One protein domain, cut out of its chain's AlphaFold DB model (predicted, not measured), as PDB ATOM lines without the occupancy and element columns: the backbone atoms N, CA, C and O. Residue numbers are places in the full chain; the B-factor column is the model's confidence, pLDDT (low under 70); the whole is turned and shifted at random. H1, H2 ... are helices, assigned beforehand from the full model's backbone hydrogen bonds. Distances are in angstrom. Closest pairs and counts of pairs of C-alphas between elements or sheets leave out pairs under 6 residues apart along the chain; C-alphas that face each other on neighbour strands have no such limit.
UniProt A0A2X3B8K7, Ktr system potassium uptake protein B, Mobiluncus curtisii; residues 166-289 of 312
ATOM      1  N   GLU A 166     146.326 105.955 137.794       87.00
ATOM      2  CA  GLU A 166     147.640 105.699 138.407       87.00
ATOM      3  C   GLU A 166     148.805 105.989 137.451       87.00
ATOM      4  O   GLU A 166     149.798 106.595 137.849       87.00
ATOM      5  N   GLN A 167     148.648 105.673 136.164       89.06
ATOM      6  CA  GLN A 167     149.655 105.959 135.136       89.06
ATOM      7  C   GLN A 167     149.931 107.464 134.930       89.06
ATOM      8  O   GLN A 167     150.979 107.829 134.407       89.06
ATOM      9  N   PHE A 168     149.016 108.344 135.355       90.38
ATOM     10  CA  PHE A 168     149.120 109.800 135.208       90.38
ATOM     11  C   PHE A 168     149.510 110.502 136.511       90.38
ATOM     12  O   PHE A 168     149.383 111.718 136.617       90.38
ATOM     13  N   VAL A 169     149.983 109.765 137.521       88.00
ATOM     14  CA  VAL A 169     150.260 110.308 138.862       88.00
ATOM     15  C   VAL A 169     151.227 111.503 138.870       88.00
ATOM     16  O   VAL A 169     151.095 112.387 139.716       88.00
ATOM     17  N   ALA A 170     152.161 111.565 137.917       87.12
ATOM     18  CA  ALA A 170     153.120 112.662 137.764       87.12
ATOM     19  C   ALA A 170     152.724 113.696 136.687       87.12
ATOM     20  O   ALA A 170     153.458 114.657 136.453       87.12
ATOM     21  N   ASP A 171     151.568 113.529 136.037       91.00
ATOM     22  CA  ASP A 171     151.106 114.400 134.958       91.00
ATOM     23  C   ASP A 171     150.156 115.483 135.493       91.00
ATOM     24  O   ASP A 171     148.960 115.269 135.716       91.00
ATOM     25  N   PHE A 172     150.686 116.694 135.684       91.62
ATOM     26  CA  PHE A 172     149.882 117.839 136.115       91.62
ATOM     27  C   PHE A 172     148.790 118.219 135.105       91.62
ATOM     28  O   PHE A 172     147.750 118.742 135.510       91.62
ATOM     29  N   GLY A 173     149.002 117.953 133.812       92.75
ATOM     30  CA  GLY A 173     148.025 118.226 132.763       92.75
ATOM     31  C   GLY A 173     146.736 117.430 132.948       92.75
ATOM     32  O   GLY A 173     145.667 117.921 132.600       92.75
ATOM     33  N   ILE A 174     146.811 116.248 133.564       93.50
ATOM     34  CA  ILE A 174     145.648 115.400 133.854       93.50
ATOM     35  C   ILE A 174     145.173 115.600 135.297       93.50
ATOM     36  O   ILE A 174     143.998 115.887 135.532       93.50
ATOM     37  N   ILE A 175     146.080 115.521 136.274       92.50
ATOM     38  CA  ILE A 175     145.730 115.607 137.701       92.50
ATOM     39  C   ILE A 175     145.202 116.997 138.079       92.50
ATOM     40  O   ILE A 175     144.261 117.114 138.865       92.50
ATOM     41  N   GLY A 176     145.758 118.066 137.502       92.62
ATOM     42  CA  GLY A 176     145.344 119.443 137.774       92.62
ATOM     43  C   GLY A 176     143.869 119.706 137.434       92.62
ATOM     44  O   GLY A 176     143.112 120.107 138.326       92.62
ATOM     45  N   PRO A 177     143.421 119.460 136.185       94.62
ATOM     46  CA  PRO A 177     142.014 119.596 135.807       94.62
ATOM     47  C   PRO A 177     141.073 118.681 136.592       94.62
ATOM     48  O   PRO A 177     139.967 119.107 136.922       94.62
ATOM     49  N   MET A 178     141.500 117.462 136.946       93.25
ATOM     50  CA  MET A 178     140.704 116.570 137.797       93.25
ATOM     51  C   MET A 178     140.471 117.173 139.187       93.25
ATOM     52  O   MET A 178     139.326 117.276 139.623       93.25
ATOM     53  N   CYS A 179     141.529 117.647 139.855       91.44
ATOM     54  CA  CYS A 179     141.426 118.328 141.150       91.44
ATOM     55  C   CYS A 179     140.541 119.582 141.074       91.44
ATOM     56  O   CYS A 179     139.743 119.836 141.979       91.44
ATOM     57  N   LEU A 180     140.648 120.355 139.989       91.38
ATOM     58  CA  LEU A 180     139.789 121.517 139.755       91.38
ATOM     59  C   LEU A 180     138.316 121.109 139.615       91.38
ATOM     60  O   LEU A 180     137.452 121.733 140.229       91.38
ATOM     61  N   GLY A 181     138.034 120.061 138.839       90.81
ATOM     62  CA  GLY A 181     136.682 119.546 138.650       90.81
ATOM     63  C   GLY A 181     136.046 119.080 139.949       90.81
ATOM     64  O   GLY A 181     134.949 119.524 140.279       90.81
ATOM     65  N   VAL A 182     136.785 118.296 140.735       89.81
ATOM     66  CA  VAL A 182     136.353 117.833 142.059       89.81
ATOM     67  C   VAL A 182     136.066 118.991 142.995       89.81
ATOM     68  O   VAL A 182     135.044 119.011 143.679       89.81
ATOM     69  N   PHE A 183     136.956 119.983 143.022       89.31
ATOM     70  CA  PHE A 183     136.785 121.155 143.866       89.31
ATOM     71  C   PHE A 183     135.495 121.909 143.524       89.31
ATOM     72  O   PHE A 183     134.689 122.180 144.416       89.31
ATOM     73  N   ILE A 184     135.277 122.223 142.240       88.12
ATOM     74  CA  ILE A 184     134.091 122.968 141.791       88.12
ATOM     75  C   ILE A 184     132.814 122.142 141.999       88.12
ATOM     76  O   ILE A 184     131.788 122.689 142.417       88.12
ATOM     77  N   GLY A 185     132.877 120.834 141.756       85.12
ATOM     78  CA  GLY A 185     131.781 119.906 142.007       85.12
ATOM     79  C   GLY A 185     131.391 119.832 143.480       85.12
ATOM     80  O   GLY A 185     130.216 119.913 143.839       85.12
ATOM     81  N   ALA A 186     132.384 119.741 144.365       83.50
ATOM     82  CA  ALA A 186     132.158 119.502 145.784       83.50
ATOM     83  C   ALA A 186     131.704 120.738 146.579       83.50
ATOM     84  O   ALA A 186     130.979 120.590 147.565       83.50
ATOM     85  N   ILE A 187     132.087 121.957 146.174       81.75
ATOM     86  CA  ILE A 187     131.554 123.189 146.793       81.75
ATOM     87  C   ILE A 187     130.078 123.425 146.434       81.75
ATOM     88  O   ILE A 187     129.374 124.146 147.147       81.75
ATOM     89  N   GLY A 188     129.598 122.780 145.369       75.81
ATOM     90  CA  GLY A 188     128.210 122.793 144.937       75.81
ATOM     91  C   GLY A 188     127.793 124.070 144.202       75.81
ATOM     92  O   GLY A 188     128.382 125.145 144.330       75.81
ATOM     93  N   PHE A 189     126.704 123.950 143.441       72.75
ATOM     94  CA  PHE A 189     126.209 124.992 142.538       72.75
ATOM     95  C   PHE A 189     126.046 126.398 143.166       72.75
ATOM     96  O   PHE A 189     126.510 127.363 142.548       72.75
ATOM     97  N   PRO A 190     125.446 126.581 144.366       72.38
ATOM     98  CA  PRO A 190     125.252 127.920 144.931       72.38
ATOM     99  C   PRO A 190     126.567 128.658 145.202       72.38
ATOM    100  O   PRO A 190     126.665 129.861 144.954       72.38
ATOM    101  N   VAL A 191     127.582 127.932 145.680       79.31
ATOM    102  CA  VAL A 191     128.904 128.487 145.988       79.31
ATOM    103  C   VAL A 191     129.678 128.746 144.703       79.31
ATOM    104  O   VAL A 191     130.261 129.818 144.560       79.31
ATOM    105  N   SER A 192     129.620 127.829 143.732       79.12
ATOM    106  CA  SER A 192     130.238 128.011 142.413       79.12
ATOM    107  C   SER A 192     129.682 129.235 141.681       79.12
ATOM    108  O   SER A 192     130.443 130.000 141.089       79.12
ATOM    109  N   LEU A 193     128.371 129.488 141.769       76.00
ATOM    110  CA  LEU A 193     127.741 130.667 141.169       76.00
ATOM    111  C   LEU A 193     128.142 131.973 141.873       76.00
ATOM    112  O   LEU A 193     128.414 132.974 141.204       76.00
ATOM    113  N   ASP A 194     128.175 131.979 143.207       79.75
ATOM    114  CA  ASP A 194     128.634 133.131 143.994       79.75
ATOM    115  C   ASP A 194     130.110 133.436 143.703       79.75
ATOM    116  O   ASP A 194     130.478 134.589 143.465       79.75
ATOM    117  N   LEU A 195     130.939 132.392 143.609       83.50
ATOM    118  CA  LEU A 195     132.338 132.500 143.226       83.50
ATOM    119  C   LEU A 195     132.479 133.074 141.818       83.50
ATOM    120  O   LEU A 195     133.166 134.074 141.660       83.50
ATOM    121  N   ALA A 196     131.784 132.535 140.815       80.50
ATOM    122  CA  ALA A 196     131.853 133.030 139.440       80.50
ATOM    123  C   ALA A 196     131.480 134.521 139.324       80.50
ATOM    124  O   ALA A 196     132.129 135.275 138.596       80.50
ATOM    125  N   ARG A 197     130.467 134.973 140.078       82.19
ATOM    126  CA  ARG A 197     130.028 136.380 140.095       82.19
ATOM    127  C   ARG A 197     131.003 137.299 140.828       82.19
ATOM    128  O   ARG A 197     131.227 138.426 140.390       82.19
ATOM    129  N   ASN A 198     131.576 136.831 141.935       85.12
ATOM    130  CA  ASN A 198     132.359 137.651 142.857       85.12
ATOM    131  C   ASN A 198     133.862 137.320 142.863       85.12
ATOM    132  O   ASN A 198     134.581 137.825 143.724       85.12
ATOM    133  N   TRP A 199     134.376 136.538 141.905       83.50
ATOM    134  CA  TRP A 199     135.771 136.064 141.924       83.50
ATOM    135  C   TRP A 199     136.797 137.208 141.937       83.50
ATOM    136  O   TRP A 199     137.819 137.120 142.611       83.50
ATOM    137  N   ARG A 200     136.495 138.333 141.266       86.06
ATOM    138  CA  ARG A 200     137.338 139.552 141.267       86.06
ATOM    139  C   ARG A 200     137.158 140.431 142.504       86.06
ATOM    140  O   ARG A 200     137.882 141.405 142.684       86.06
ATOM    141  N   ARG A 201     136.155 140.144 143.331       87.19
ATOM    142  CA  ARG A 201     135.798 140.916 144.524       87.19
ATOM    143  C   ARG A 201     135.515 139.960 145.689       87.19
ATOM    144  O   ARG A 201     134.392 139.935 146.188       87.19
ATOM    145  N   PRO A 202     136.522 139.220 146.191       80.31
ATOM    146  CA  PRO A 202     136.330 138.174 147.206       80.31
ATOM    147  C   PRO A 202     135.703 138.687 148.513       80.31
ATOM    148  O   PRO A 202     135.071 137.933 149.253       80.31
ATOM    149  N   LYS A 203     135.800 139.996 148.789       82.69
ATOM    150  CA  LYS A 203     135.096 140.642 149.910       82.69
ATOM    151  C   LYS A 203     133.570 140.489 149.820       82.69
ATOM    152  O   LYS A 203     132.943 140.363 150.869       82.69
ATOM    153  N   HIS A 204     133.012 140.423 148.609       83.31
ATOM    154  CA  HIS A 204     131.577 140.298 148.327       83.31
ATOM    155  C   HIS A 204     131.054 138.855 148.310       83.31
ATOM    156  O   HIS A 204     129.846 138.673 148.187       83.31
ATOM    157  N   LEU A 205     131.919 137.843 148.464       85.12
ATOM    158  CA  LEU A 205     131.450 136.467 148.640       85.12
ATOM    159  C   LEU A 205     130.572 136.375 149.890       85.12
ATOM    160  O   LEU A 205     130.899 136.953 150.938       85.12
ATOM    161  N   SER A 206     129.480 135.623 149.782       82.88
ATOM    162  CA  SER A 206     128.600 135.361 150.914       82.88
ATOM    163  C   SER A 206     129.356 134.651 152.042       82.88
ATOM    164  O   SER A 206     130.350 133.952 151.819       82.88
ATOM    165  N   LEU A 207     128.882 134.813 153.281       82.44
ATOM    166  CA  LEU A 207     129.459 134.105 154.430       82.44
ATOM    167  C   LEU A 207     129.396 132.586 154.243       82.44
ATOM    168  O   LEU A 207     130.356 131.900 154.578       82.44
ATOM    169  N   HIS A 208     128.308 132.082 153.650       78.12
ATOM    170  CA  HIS A 208     128.162 130.669 153.318       78.12
ATOM    171  C   HIS A 208     129.254 130.202 152.349       78.12
ATOM    172  O   HIS A 208     129.962 129.254 152.666       78.12
ATOM    173  N   SER A 209     129.476 130.907 151.233       84.44
ATOM    174  CA  SER A 209     130.537 130.562 150.274       84.44
ATOM    175  C   SER A 209     131.932 130.619 150.891       84.44
ATOM    176  O   SER A 209     132.722 129.696 150.703       84.44
ATOM    177  N   LYS A 210     132.241 131.668 151.669       86.12
ATOM    178  CA  LYS A 210     133.540 131.797 152.352       86.12
ATOM    179  C   LYS A 210     133.776 130.642 153.317       86.12
ATOM    180  O   LYS A 210     134.859 130.061 153.304       86.12
ATOM    181  N   LEU A 211     132.776 130.310 154.134       86.25
ATOM    182  CA  LEU A 211     132.865 129.213 155.087       86.25
ATOM    183  C   LEU A 211     133.035 127.876 154.360       86.25
ATOM    184  O   LEU A 211     133.978 127.155 154.659       86.25
ATOM    185  N   THR A 212     132.199 127.586 153.359       85.38
ATOM    186  CA  THR A 212     132.267 126.337 152.590       85.38
ATOM    187  C   THR A 212     133.629 126.157 151.927       85.38
ATOM    188  O   THR A 212     134.256 125.120 152.120       85.38
ATOM    189  N   ILE A 213     134.129 127.173 151.216       88.25
ATOM    190  CA  ILE A 213     135.434 127.113 150.538       88.25
ATOM    191  C   ILE A 213     136.565 126.934 151.557       88.25
ATOM    192  O   ILE A 213     137.424 126.073 151.378       88.25
ATOM    193  N   THR A 214     136.558 127.715 152.641       89.00
ATOM    194  CA  THR A 214     137.633 127.678 153.645       89.00
ATOM    195  C   THR A 214     137.662 126.337 154.366       89.00
ATOM    196  O   THR A 214     138.721 125.726 154.478       89.00
ATOM    197  N   THR A 215     136.509 125.846 154.828       86.50
ATOM    198  CA  THR A 215     136.406 124.546 155.498       86.50
ATOM    199  C   THR A 215     136.768 123.405 154.553       86.50
ATOM    200  O   THR A 215     137.500 122.506 154.955       86.50
ATOM    201  N   TYR A 216     136.316 123.447 153.295       87.06
ATOM    202  CA  TYR A 216     136.642 122.424 152.304       87.06
ATOM    203  C   TYR A 216     138.149 122.346 152.036       87.06
ATOM    204  O   TYR A 216     138.735 121.267 152.124       87.06
ATOM    205  N   LEU A 217     138.789 123.484 151.750       88.19
ATOM    206  CA  LEU A 217     140.225 123.535 151.479       88.19
ATOM    207  C   LEU A 217     141.042 123.158 152.715       88.19
ATOM    208  O   LEU A 217     141.982 122.379 152.595       88.19
ATOM    209  N   ALA A 218     140.665 123.643 153.901       87.75
ATOM    210  CA  ALA A 218     141.357 123.303 155.140       87.75
ATOM    211  C   ALA A 218     141.318 121.794 155.416       87.75
ATOM    212  O   ALA A 218     142.358 121.197 155.681       87.75
ATOM    213  N   LEU A 219     140.145 121.159 155.306       85.69
ATOM    214  CA  LEU A 219     140.016 119.714 155.512       85.69
ATOM    215  C   LEU A 219     140.774 118.910 154.453       85.69
ATOM    216  O   LEU A 219     141.435 117.937 154.804       85.69
ATOM    217  N   SER A 220     140.719 119.334 153.188       85.38
ATOM    218  CA  SER A 220     141.434 118.658 152.100       85.38
ATOM    219  C   SER A 220     142.945 118.726 152.326       85.38
ATOM    220  O   SER A 220     143.612 117.699 152.324       85.38
ATOM    221  N   VAL A 221     143.487 119.914 152.620       85.94
ATOM    222  CA  VAL A 221     144.923 120.107 152.880       85.94
ATOM    223  C   VAL A 221     145.382 119.327 154.108       85.94
ATOM    224  O   VAL A 221     146.429 118.691 154.060       85.94
ATOM    225  N   VAL A 222     144.607 119.332 155.197       86.00
ATOM    226  CA  VAL A 222     144.954 118.566 156.404       86.00
ATOM    227  C   VAL A 222     144.922 117.062 156.121       86.00
ATOM    228  O   VAL A 222     145.884 116.371 156.443       86.00
ATOM    229  N   GLY A 223     143.864 116.552 155.484       80.38
ATOM    230  CA  GLY A 223     143.738 115.129 155.154       80.38
ATOM    231  C   GLY A 223     144.818 114.649 154.181       80.38
ATOM    232  O   GLY A 223     145.489 113.650 154.438       80.38
ATOM    233  N   GLY A 224     145.046 115.400 153.102       81.56
ATOM    234  CA  GLY A 224     146.098 115.121 152.125       81.56
ATOM    235  C   GLY A 224     147.502 115.259 152.703       81.56
ATOM    236  O   GLY A 224     148.364 114.445 152.397       81.56
ATOM    237  N   GLY A 225     147.724 116.232 153.589       83.88
ATOM    238  CA  GLY A 225     148.992 116.417 154.290       83.88
ATOM    239  C   GLY A 225     149.313 115.252 155.222       83.88
ATOM    240  O   GLY A 225     150.424 114.735 155.182       83.88
ATOM    241  N   ILE A 226     148.337 114.784 156.007       83.69
ATOM    242  CA  ILE A 226     148.501 113.597 156.862       83.69
ATOM    243  C   ILE A 226     148.833 112.366 156.010       83.69
ATOM    244  O   ILE A 226     149.778 111.646 156.329       83.69
ATOM    245  N   ASN A 227     148.099 112.149 154.912       79.12
ATOM    246  CA  ASN A 227     148.367 111.053 153.979       79.12
ATOM    247  C   ASN A 227     149.783 111.153 153.386       79.12
ATOM    248  O   ASN A 227     150.566 110.213 153.477       79.12
ATOM    249  N   GLY A 228     150.143 112.329 152.867       83.56
ATOM    250  CA  GLY A 228     151.451 112.594 152.282       83.56
ATOM    251  C   GLY A 228     152.602 112.367 153.260       83.56
ATOM    252  O   GLY A 228     153.581 111.744 152.878       83.56
ATOM    253  N   ILE A 229     152.478 112.809 154.516       86.19
ATOM    254  CA  ILE A 229     153.511 112.625 155.551       86.19
ATOM    255  C   ILE A 229     153.697 111.144 155.894       86.19
ATOM    256  O   ILE A 229     154.826 110.689 156.041       86.19
ATOM    257  N   ILE A 230     152.603 110.391 156.030       84.50
ATOM    258  CA  ILE A 230     152.661 108.977 156.426       84.50
ATOM    259  C   ILE A 230     153.189 108.101 155.286       84.50
ATOM    260  O   ILE A 230     153.942 107.161 155.526       84.50
ATOM    261  N   GLU A 231     152.817 108.410 154.046       86.88
ATOM    262  CA  GLU A 231     153.195 107.614 152.879       86.88
ATOM    263  C   GLU A 231     154.495 108.085 152.208       86.88
ATOM    264  O   GLU A 231     154.980 107.399 151.311       86.88
ATOM    265  N   TRP A 232     155.097 109.202 152.646       86.06
ATOM    266  CA  TRP A 232     156.228 109.865 151.972       86.06
ATOM    267  C   TRP A 232     157.405 108.939 151.642       86.06
ATOM    268  O   TRP A 232     158.013 109.054 150.569       86.06
ATOM    269  N   ASP A 233     157.693 108.019 152.562       86.94
ATOM    270  CA  ASP A 233     158.806 107.072 152.495       86.94
ATOM    271  C   ASP A 233     158.356 105.641 152.161       86.94
ATOM    272  O   ASP A 233     159.189 104.739 152.100       86.94
ATOM    273  N   ASN A 234     157.059 105.395 151.930       86.44
ATOM    274  CA  ASN A 234     156.568 104.058 151.593       86.44
ATOM    275  C   ASN A 234     156.977 103.694 150.154       86.44
ATOM    276  O   ASN A 234     156.413 104.248 149.207       86.44
ATOM    277  N   PRO A 235     157.886 102.725 149.943       83.69
ATOM    278  CA  PRO A 235     158.375 102.389 148.607       83.69
ATOM    279  C   PRO A 235     157.308 101.743 147.712       83.69
ATOM    280  O   PRO A 235     157.536 101.601 146.518       83.69
ATOM    281  N   ARG A 236     156.155 101.336 148.262       81.69
ATOM    282  CA  ARG A 236     155.042 100.756 147.492       81.69
ATOM    283  C   ARG A 236     154.020 101.792 147.011       81.69
ATOM    284  O   ARG A 236     153.162 101.439 146.214       81.69
ATOM    285  N   THR A 237     154.104 103.038 147.483       85.12
ATOM    286  CA  THR A 237     153.172 104.125 147.134       85.12
ATOM    287  C   THR A 237     153.947 105.385 146.718       85.12
ATOM    288  O   THR A 237     154.543 105.411 145.644       85.12
ATOM    289  N   LEU A 238     153.980 106.433 147.550       82.81
ATOM    290  CA  LEU A 238     154.614 107.714 147.232       82.81
ATOM    291  C   LEU A 238     156.138 107.615 147.201       82.81
ATOM    292  O   LEU A 238     156.766 108.325 146.428       82.81
ATOM    293  N   GLY A 239     156.749 106.752 148.011       82.12
ATOM    294  CA  GLY A 239     158.203 106.646 148.147       82.12
ATOM    295  C   GLY A 239     158.937 106.294 146.851       82.12
ATOM    296  O   GLY A 239     160.087 106.698 146.695       82.12
ATOM    297  N   ALA A 240     158.270 105.608 145.918       85.31
ATOM    298  CA  ALA A 240     158.810 105.274 144.599       85.31
ATOM    299  C   ALA A 240     158.731 106.426 143.578       85.31
ATOM    300  O   ALA A 240     159.366 106.347 142.527       85.31
ATOM    301  N   LEU A 241     157.957 107.477 143.864       85.69
ATOM    302  CA  LEU A 241     157.759 108.612 142.966       85.69
ATOM    303  C   LEU A 241     158.842 109.680 143.159       85.69
ATOM    304  O   LEU A 241     159.416 109.846 144.239       85.69
ATOM    305  N   ASP A 242     159.085 110.450 142.103       87.62
ATOM    306  CA  ASP A 242     159.879 111.672 142.169       87.62
ATOM    307  C   ASP A 242     159.128 112.786 142.924       87.62
ATOM    308  O   ASP A 242     157.942 112.681 143.233       87.62
ATOM    309  N   LEU A 243     159.821 113.875 143.274       86.19
ATOM    310  CA  LEU A 243     159.224 114.936 144.092       86.19
ATOM    311  C   LEU A 243     157.947 115.550 143.465       86.19
ATOM    312  O   LEU A 243     156.967 115.708 144.198       86.19
ATOM    313  N   PRO A 244     157.892 115.863 142.153       86.25
ATOM    314  CA  PRO A 244     156.655 116.294 141.501       86.25
ATOM    315  C   PRO A 244     155.530 115.255 141.590       86.25
ATOM    316  O   PRO A 244     154.417 115.613 141.978       86.25
ATOM    317  N   GLY A 245     155.813 113.976 141.316       85.12
ATOM    318  CA  GLY A 245     154.834 112.896 141.429       85.12
ATOM    319  C   GLY A 245     154.305 112.723 142.853       85.12
ATOM    320  O   GLY A 245     153.096 112.604 143.048       85.12
ATOM    321  N   LYS A 246     155.172 112.815 143.871       88.50
ATOM    322  CA  LYS A 246     154.765 112.790 145.289       88.50
ATOM    323  C   LYS A 246     153.795 113.921 145.623       88.50
ATOM    324  O   LYS A 246     152.784 113.688 146.284       88.50
ATOM    325  N   LEU A 247     154.091 115.141 145.171       87.56
ATOM    326  CA  LEU A 247     153.249 116.310 145.433       87.56
ATOM    327  C   LEU A 247     151.888 116.208 144.733       87.56
ATOM    328  O   LEU A 247     150.873 116.540 145.340       87.56
ATOM    329  N   LEU A 248     151.850 115.722 143.491       88.12
ATOM    330  CA  LEU A 248     150.604 115.535 142.742       88.12
ATOM    331  C   LEU A 248     149.750 114.396 143.300       88.12
ATOM    332  O   LEU A 248     148.542 114.562 143.462       88.12
ATOM    333  N   ALA A 249     150.370 113.282 143.678       87.00
ATOM    334  CA  ALA A 249     149.686 112.186 144.352       87.00
ATOM    335  C   ALA A 249     149.117 112.619 145.713       87.00
ATOM    336  O   ALA A 249     147.975 112.293 146.039       87.00
ATOM    337  N   ALA A 250     149.872 113.405 146.489       86.69
ATOM    338  CA  ALA A 250     149.388 113.979 147.743       86.69
ATOM    339  C   ALA A 250     148.247 114.984 147.514       86.69
ATOM    340  O   ALA A 250     147.276 114.993 148.274       86.69
ATOM    341  N   LEU A 251     148.325 115.792 146.448       86.81
ATOM    342  CA  LEU A 251     147.266 116.718 146.052       86.81
ATOM    343  C   LEU A 251     145.980 115.969 145.704       86.81
ATOM    344  O   LEU A 251     144.931 116.282 146.259       86.81
ATOM    345  N   LEU A 252     146.039 114.956 144.838       85.12
ATOM    346  CA  LEU A 252     144.857 114.159 144.512       85.12
ATOM    347  C   LEU A 252     144.332 113.421 145.754       85.12
ATOM    348  O   LEU A 252     143.129 113.397 146.006       85.12
ATOM    349  N   GLY A 253     145.236 112.901 146.590       83.62
ATOM    350  CA  GLY A 253     144.928 112.312 147.892       83.62
ATOM    351  C   GLY A 253     144.148 113.251 148.823       83.62
ATOM    352  O   GLY A 253     143.229 112.807 149.511       83.62
ATOM    353  N   ALA A 254     144.460 114.551 148.804       84.25
ATOM    354  CA  ALA A 254     143.749 115.587 149.555       84.25
ATOM    355  C   ALA A 254     142.268 115.675 149.161       84.25
ATOM    356  O   ALA A 254     141.390 115.725 150.022       84.25
ATOM    357  N   PHE A 255     141.988 115.656 147.857       83.06
ATOM    358  CA  PHE A 255     140.628 115.715 147.318       83.06
ATOM    359  C   PHE A 255     139.890 114.367 147.436       83.06
ATOM    360  O   PHE A 255     138.680 114.329 147.686       83.06
ATOM    361  N   ASN A 256     140.620 113.250 147.362       79.56
ATOM    362  CA  ASN A 256     140.092 111.906 147.608       79.56
ATOM    363  C   ASN A 256     139.547 111.716 149.017       79.56
ATOM    364  O   ASN A 256     138.507 111.080 149.175       79.56
ATOM    365  N   ALA A 257     140.193 112.304 150.028       70.88
ATOM    366  CA  ALA A 257     139.739 112.215 151.414       70.88
ATOM    367  C   ALA A 257     138.314 112.762 151.622       70.88
ATOM    368  O   ALA A 257     137.666 112.432 152.617       70.88
ATOM    369  N   ARG A 258     137.811 113.590 150.696       69.19
ATOM    370  CA  ARG A 258     136.464 114.149 150.781       69.19
ATOM    371  C   ARG A 258     135.420 113.323 150.040       69.19
ATOM    372  O   ARG A 258     134.390 113.070 150.664       69.19
ATOM    373  N   SER A 259     135.651 112.975 148.766       70.56
ATOM    374  CA  SER A 259     134.720 112.154 147.960       70.56
ATOM    375  C   SER A 259     135.093 111.947 146.476       70.56
ATOM    376  O   SER A 259     134.198 111.615 145.718       70.56
ATOM    377  N   LEU A 260     136.329 112.147 145.990       75.06
ATOM    378  CA  LEU A 260     136.594 111.981 144.539       75.06
ATOM    379  C   LEU A 260     136.409 110.528 144.046       75.06
ATOM    380  O   LEU A 260     135.900 110.316 142.949       75.06
ATOM    381  N   GLY A 261     136.824 109.538 144.844       73.75
ATOM    382  CA  GLY A 261     136.642 108.118 144.518       73.75
ATOM    383  C   GLY A 261     137.593 107.564 143.448       73.75
ATOM    384  O   GLY A 261     137.355 106.468 142.955       73.75
ATOM    385  N   VAL A 262     138.668 108.283 143.096       79.94
ATOM    386  CA  VAL A 262     139.683 107.855 142.113       79.94
ATOM    387  C   VAL A 262     141.038 107.754 142.795       79.94
ATOM    388  O   VAL A 262     141.535 108.761 143.276       79.94
ATOM    389  N   SER A 263     141.695 106.594 142.787       78.31
ATOM    390  CA  SER A 263     143.046 106.473 143.352       78.31
ATOM    391  C   SER A 263     144.135 106.517 142.277       78.31
ATOM    392  O   SER A 263     143.972 105.940 141.206       78.31
ATOM    393  N   THR A 264     145.250 107.189 142.578       77.31
ATOM    394  CA  THR A 264     146.508 107.121 141.804       77.31
ATOM    395  C   THR A 264     147.559 106.220 142.451       77.31
ATOM    396  O   THR A 264     148.649 106.064 141.912       77.31
ATOM    397  N   ILE A 265     147.255 105.672 143.627       77.75
ATOM    398  CA  ILE A 265     148.123 104.783 144.396       77.75
ATOM    399  C   ILE A 265     147.302 103.604 144.909       77.75
ATOM    400  O   ILE A 265     146.138 103.773 145.283       77.75
ATOM    401  N   ASP A 266     147.901 102.420 144.978       76.88
ATOM    402  CA  ASP A 266     147.207 101.243 145.495       76.88
ATOM    403  C   ASP A 266     146.911 101.409 146.995       76.88
ATOM    404  O   ASP A 266     147.803 101.336 147.847       76.88
ATOM    405  N   VAL A 267     145.631 101.604 147.320       72.31
ATOM    406  CA  VAL A 267     145.135 101.775 148.694       72.31
ATOM    407  C   VAL A 267     145.414 100.534 149.550       72.31
ATOM    408  O   VAL A 267     145.627 100.656 150.756       72.31
ATOM    409  N   GLY A 268     145.478  99.340 148.947       70.88
ATOM    410  CA  GLY A 268     145.813  98.094 149.642       70.88
ATOM    411  C   GLY A 268     147.269  98.025 150.117       70.88
ATOM    412  O   GLY A 268     147.587  97.265 151.034       70.88
ATOM    413  N   SER A 269     148.148  98.843 149.536       72.88
ATOM    414  CA  SER A 269     149.587  98.858 149.822       72.88
ATOM    415  C   SER A 269     150.033  99.954 150.807       72.88
ATOM    416  O   SER A 269     151.195  99.955 151.244       72.88
ATOM    417  N   MET A 270     149.109 100.840 151.202       75.88
ATOM    418  CA  MET A 270     149.325 101.904 152.190       75.88
ATOM    419  C   MET A 270     149.649 101.356 153.586       75.88
ATOM    420  O   MET A 270     149.297 100.226 153.943       75.88
ATOM    421  N   HIS A 271     150.281 102.171 154.434       73.94
ATOM    422  CA  HIS A 271     150.503 101.819 155.833       73.94
ATOM    423  C   HIS A 271     149.178 101.554 156.561       73.94
ATOM    424  O   HIS A 271     148.220 102.328 156.495       73.94
ATOM    425  N   GLY A 272     149.146 100.482 157.358       60.62
ATOM    426  CA  GLY A 272     147.932 100.025 158.045       60.62
ATOM    427  C   GLY A 272     147.322 101.027 159.039       60.62
ATOM    428  O   GLY A 272     146.146 100.903 159.379       60.62
ATOM    429  N   VAL A 273     148.086 102.028 159.498       65.31
ATOM    430  CA  VAL A 273     147.569 103.149 160.309       65.31
ATOM    431  C   VAL A 273     146.618 104.015 159.484       65.31
ATOM    432  O   VAL A 273     145.551 104.382 159.971       65.31
ATOM    433  N   LEU A 274     146.963 104.274 158.223       59.09
ATOM    434  CA  LEU A 274     146.148 105.062 157.311       59.09
ATOM    435  C   LEU A 274     144.889 104.300 156.892       59.09
ATOM    436  O   LEU A 274     143.790 104.843 156.935       59.09
ATOM    437  N   VAL A 275     145.035 103.003 156.599       58.84
ATOM    438  CA  VAL A 275     143.903 102.118 156.289       58.84
ATOM    439  C   VAL A 275     142.894 102.104 157.443       58.84
ATOM    440  O   VAL A 275     141.693 102.228 157.215       58.84
ATOM    441  N   ARG A 276     143.357 102.037 158.701       55.12
ATOM    442  CA  ARG A 276     142.475 102.133 159.879       55.12
ATOM    443  C   ARG A 276     141.863 103.516 160.061       55.12
ATOM    444  O   ARG A 276     140.721 103.588 160.501       55.12
ATOM    445  N   PHE A 277     142.592 104.586 159.753       57.50
ATOM    446  CA  PHE A 277     142.076 105.952 159.823       57.50
ATOM    447  C   PHE A 277     140.924 106.157 158.831       57.50
ATOM    448  O   PHE A 277     139.838 106.552 159.247       57.50
ATOM    449  N   PHE A 278     141.098 105.757 157.566       56.66
ATOM    450  CA  PHE A 278     140.023 105.770 156.568       56.66
ATOM    451  C   PHE A 278     138.834 104.902 156.992       56.66
ATOM    452  O   PHE A 278     137.687 105.342 156.920       56.66
ATOM    453  N   HIS A 279     139.091 103.701 157.516       52.12
ATOM    454  CA  HIS A 279     138.028 102.826 158.007       52.12
ATOM    455  C   HIS A 279     137.283 103.435 159.209       52.12
ATOM    456  O   HIS A 279     136.074 103.281 159.335       52.12
ATOM    457  N   HIS A 280     137.970 104.149 160.098       45.16
ATOM    458  CA  HIS A 280     137.369 104.754 161.285       45.16
ATOM    459  C   HIS A 280     136.607 106.058 160.979       45.16
ATOM    460  O   HIS A 280     135.531 106.272 161.544       45.16
ATOM    461  N   ASP A 281     137.103 106.898 160.066       46.56
ATOM    462  CA  ASP A 281     136.454 108.160 159.681       46.56
ATOM    463  C   ASP A 281     135.242 107.957 158.767       46.56
ATOM    464  O   ASP A 281     134.226 108.627 158.960       46.56
ATOM    465  N   VAL A 282     135.267 106.972 157.860       47.31
ATOM    466  CA  VAL A 282     134.065 106.573 157.104       47.31
ATOM    467  C   VAL A 282     132.969 106.083 158.062       47.31
ATOM    468  O   VAL A 282     131.811 106.490 157.944       47.31
ATOM    469  N   TYR A 283     133.329 105.283 159.073       28.66
ATOM    470  CA  TYR A 283     132.378 104.795 160.079       28.66
ATOM    471  C   TYR A 283     131.850 105.908 161.000       28.66
ATOM    472  O   TYR A 283     130.653 105.950 161.295       28.66
ATOM    473  N   ARG A 284     132.697 106.840 161.458       34.16
ATOM    474  CA  ARG A 284     132.260 107.960 162.312       34.16
ATOM    475  C   ARG A 284     131.504 109.045 161.553       34.16
ATOM    476  O   ARG A 284     130.592 109.627 162.133       34.16
ATOM    477  N   GLY A 285     131.824 109.298 160.286       31.89
ATOM    478  CA  GLY A 285     131.095 110.250 159.445       31.89
ATOM    479  C   GLY A 285     129.624 109.869 159.250       31.89
ATOM    480  O   GLY A 285     128.769 110.749 159.194       31.89
ATOM    481  N   TRP A 286     129.318 108.567 159.230       26.34
ATOM    482  CA  TRP A 286     127.953 108.049 159.086       26.34
ATOM    483  C   TRP A 286     127.229 107.799 160.415       26.34
ATOM    484  O   TRP A 286     126.033 108.064 160.518       26.34
ATOM    485  N   PHE A 287     127.929 107.323 161.450       28.78
ATOM    486  CA  PHE A 287     127.297 106.905 162.715       28.78
ATOM    487  C   PHE A 287     127.617 107.806 163.922       28.78
ATOM    488  O   PHE A 287     127.149 107.563 165.036       28.78
ATOM    489  N   GLY A 288     128.387 108.878 163.732       31.09
ATOM    490  CA  GLY A 288     128.905 109.741 164.797       31.09
ATOM    491  C   GLY A 288     127.960 110.812 165.346       31.09
ATOM    492  O   GLY A 288     128.421 111.671 166.093       31.09
ATOM    493  N   VAL A 289     126.662 110.789 165.019       36.12
ATOM    494  CA  VAL A 289     125.697 111.817 165.473       36.12
ATOM    495  C   VAL A 289     124.875 111.398 166.706       36.12
ATOM    496  O   VAL A 289     124.049 112.175 167.165       36.12
TER     497      VAL A 289
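AT A GLANCE: This is residues 166 to 289 of the 312 residues of the protein "Ktr system potassium uptake protein B" of Mobiluncus curtisii (UniProt A0A2X3B8K7). The long helix H3 runs along most of the domain's length, with H4 and H1 packed side by side and slanting away from it on one side, while H2 crosses near the first end of H3. On the other side of H3, H5 makes a loosely placed arm whose residues 283 to 287, with 288 and 289 after them, stick out free. The printed part has 124 residues with five named helices, H1 to H5 in that order along the chain, and no named strand; the class is all helix. It is compact, with a radius of gyration of the C-alphas of 15.9 A, and flat, spanning 46 by 40 by 19 A.

IN THESE COORDINATES: H1 is residues 172 to 187, 21.9 A from first to last C-alpha, beginning at C-alpha 172 at (149.882, 117.839, 136.115). H2 is residues 189 to 198, 14.1 A long. H3, residues 207 to 231, is the longest helix at 35.6 A and begins at C-alpha 207 at (129.459, 134.105, 154.430). H4 is residues 243 to 256, 19.7 A long. H5 is residues 272 to 287, 22.2 A long, ending at C-alpha 287 at (127.297, 106.905, 162.715).

HOW THE PARTS SIT: H3 is the hub, touching H1, H2 and H4. H3 touches H4 with residues 220 to 228 alone, at a steep tilt of 51 degrees, opposite ways; the closest C-alphas are those of Gly 224 and Ala 254, 3.5 A apart. H1 touches H4 at a shallow tilt of 22 degrees, the same way, closest at the C-alphas of Cys 179 and Leu 252, 6.4 A apart. H1 only just touches H3, with 3 pairs of C-alphas within 8 A and with residue 187 alone; the closest are Ile 187 and Thr 212, 6.6 A apart, at a steep tilt of 45 degrees, opposite ways. H2 touches H3, and H3 touches H2 with residues 208 to 212 alone; the C-alphas of Val 191 and Ser 209 are the closest, 5.0 A apart, and the lines are only just about perpendicular, at 73 degrees. H1 and H2 are close but not clearly touching, with the C-alphas of Ile 184 and Ser 192 closest at 6.4 A. H5 and H3 are close but not clearly touching, closest at the C-alphas of Asn 227 and Leu 274, 7.2 A apart, at a shallow tilt of 28 degrees, opposite ways. H5 is apart from H1, H2 and H4. In H2, H3, H4 and H5 every O i to N i+4 pair is within hydrogen-bond range; in H1 11 of 12 are.

THE WHOLE: The two C-alphas farthest apart are those of His 204 and Pro 235, 46.4 A. The printed part has no cut. The links H3 to H4, with 11 residues, and H4 to H5, with 15, are long. The mean pLDDT of the printed part is 78.2; residue 258 and residues 272 to 289 are under 70, and H5 has a mean of 47.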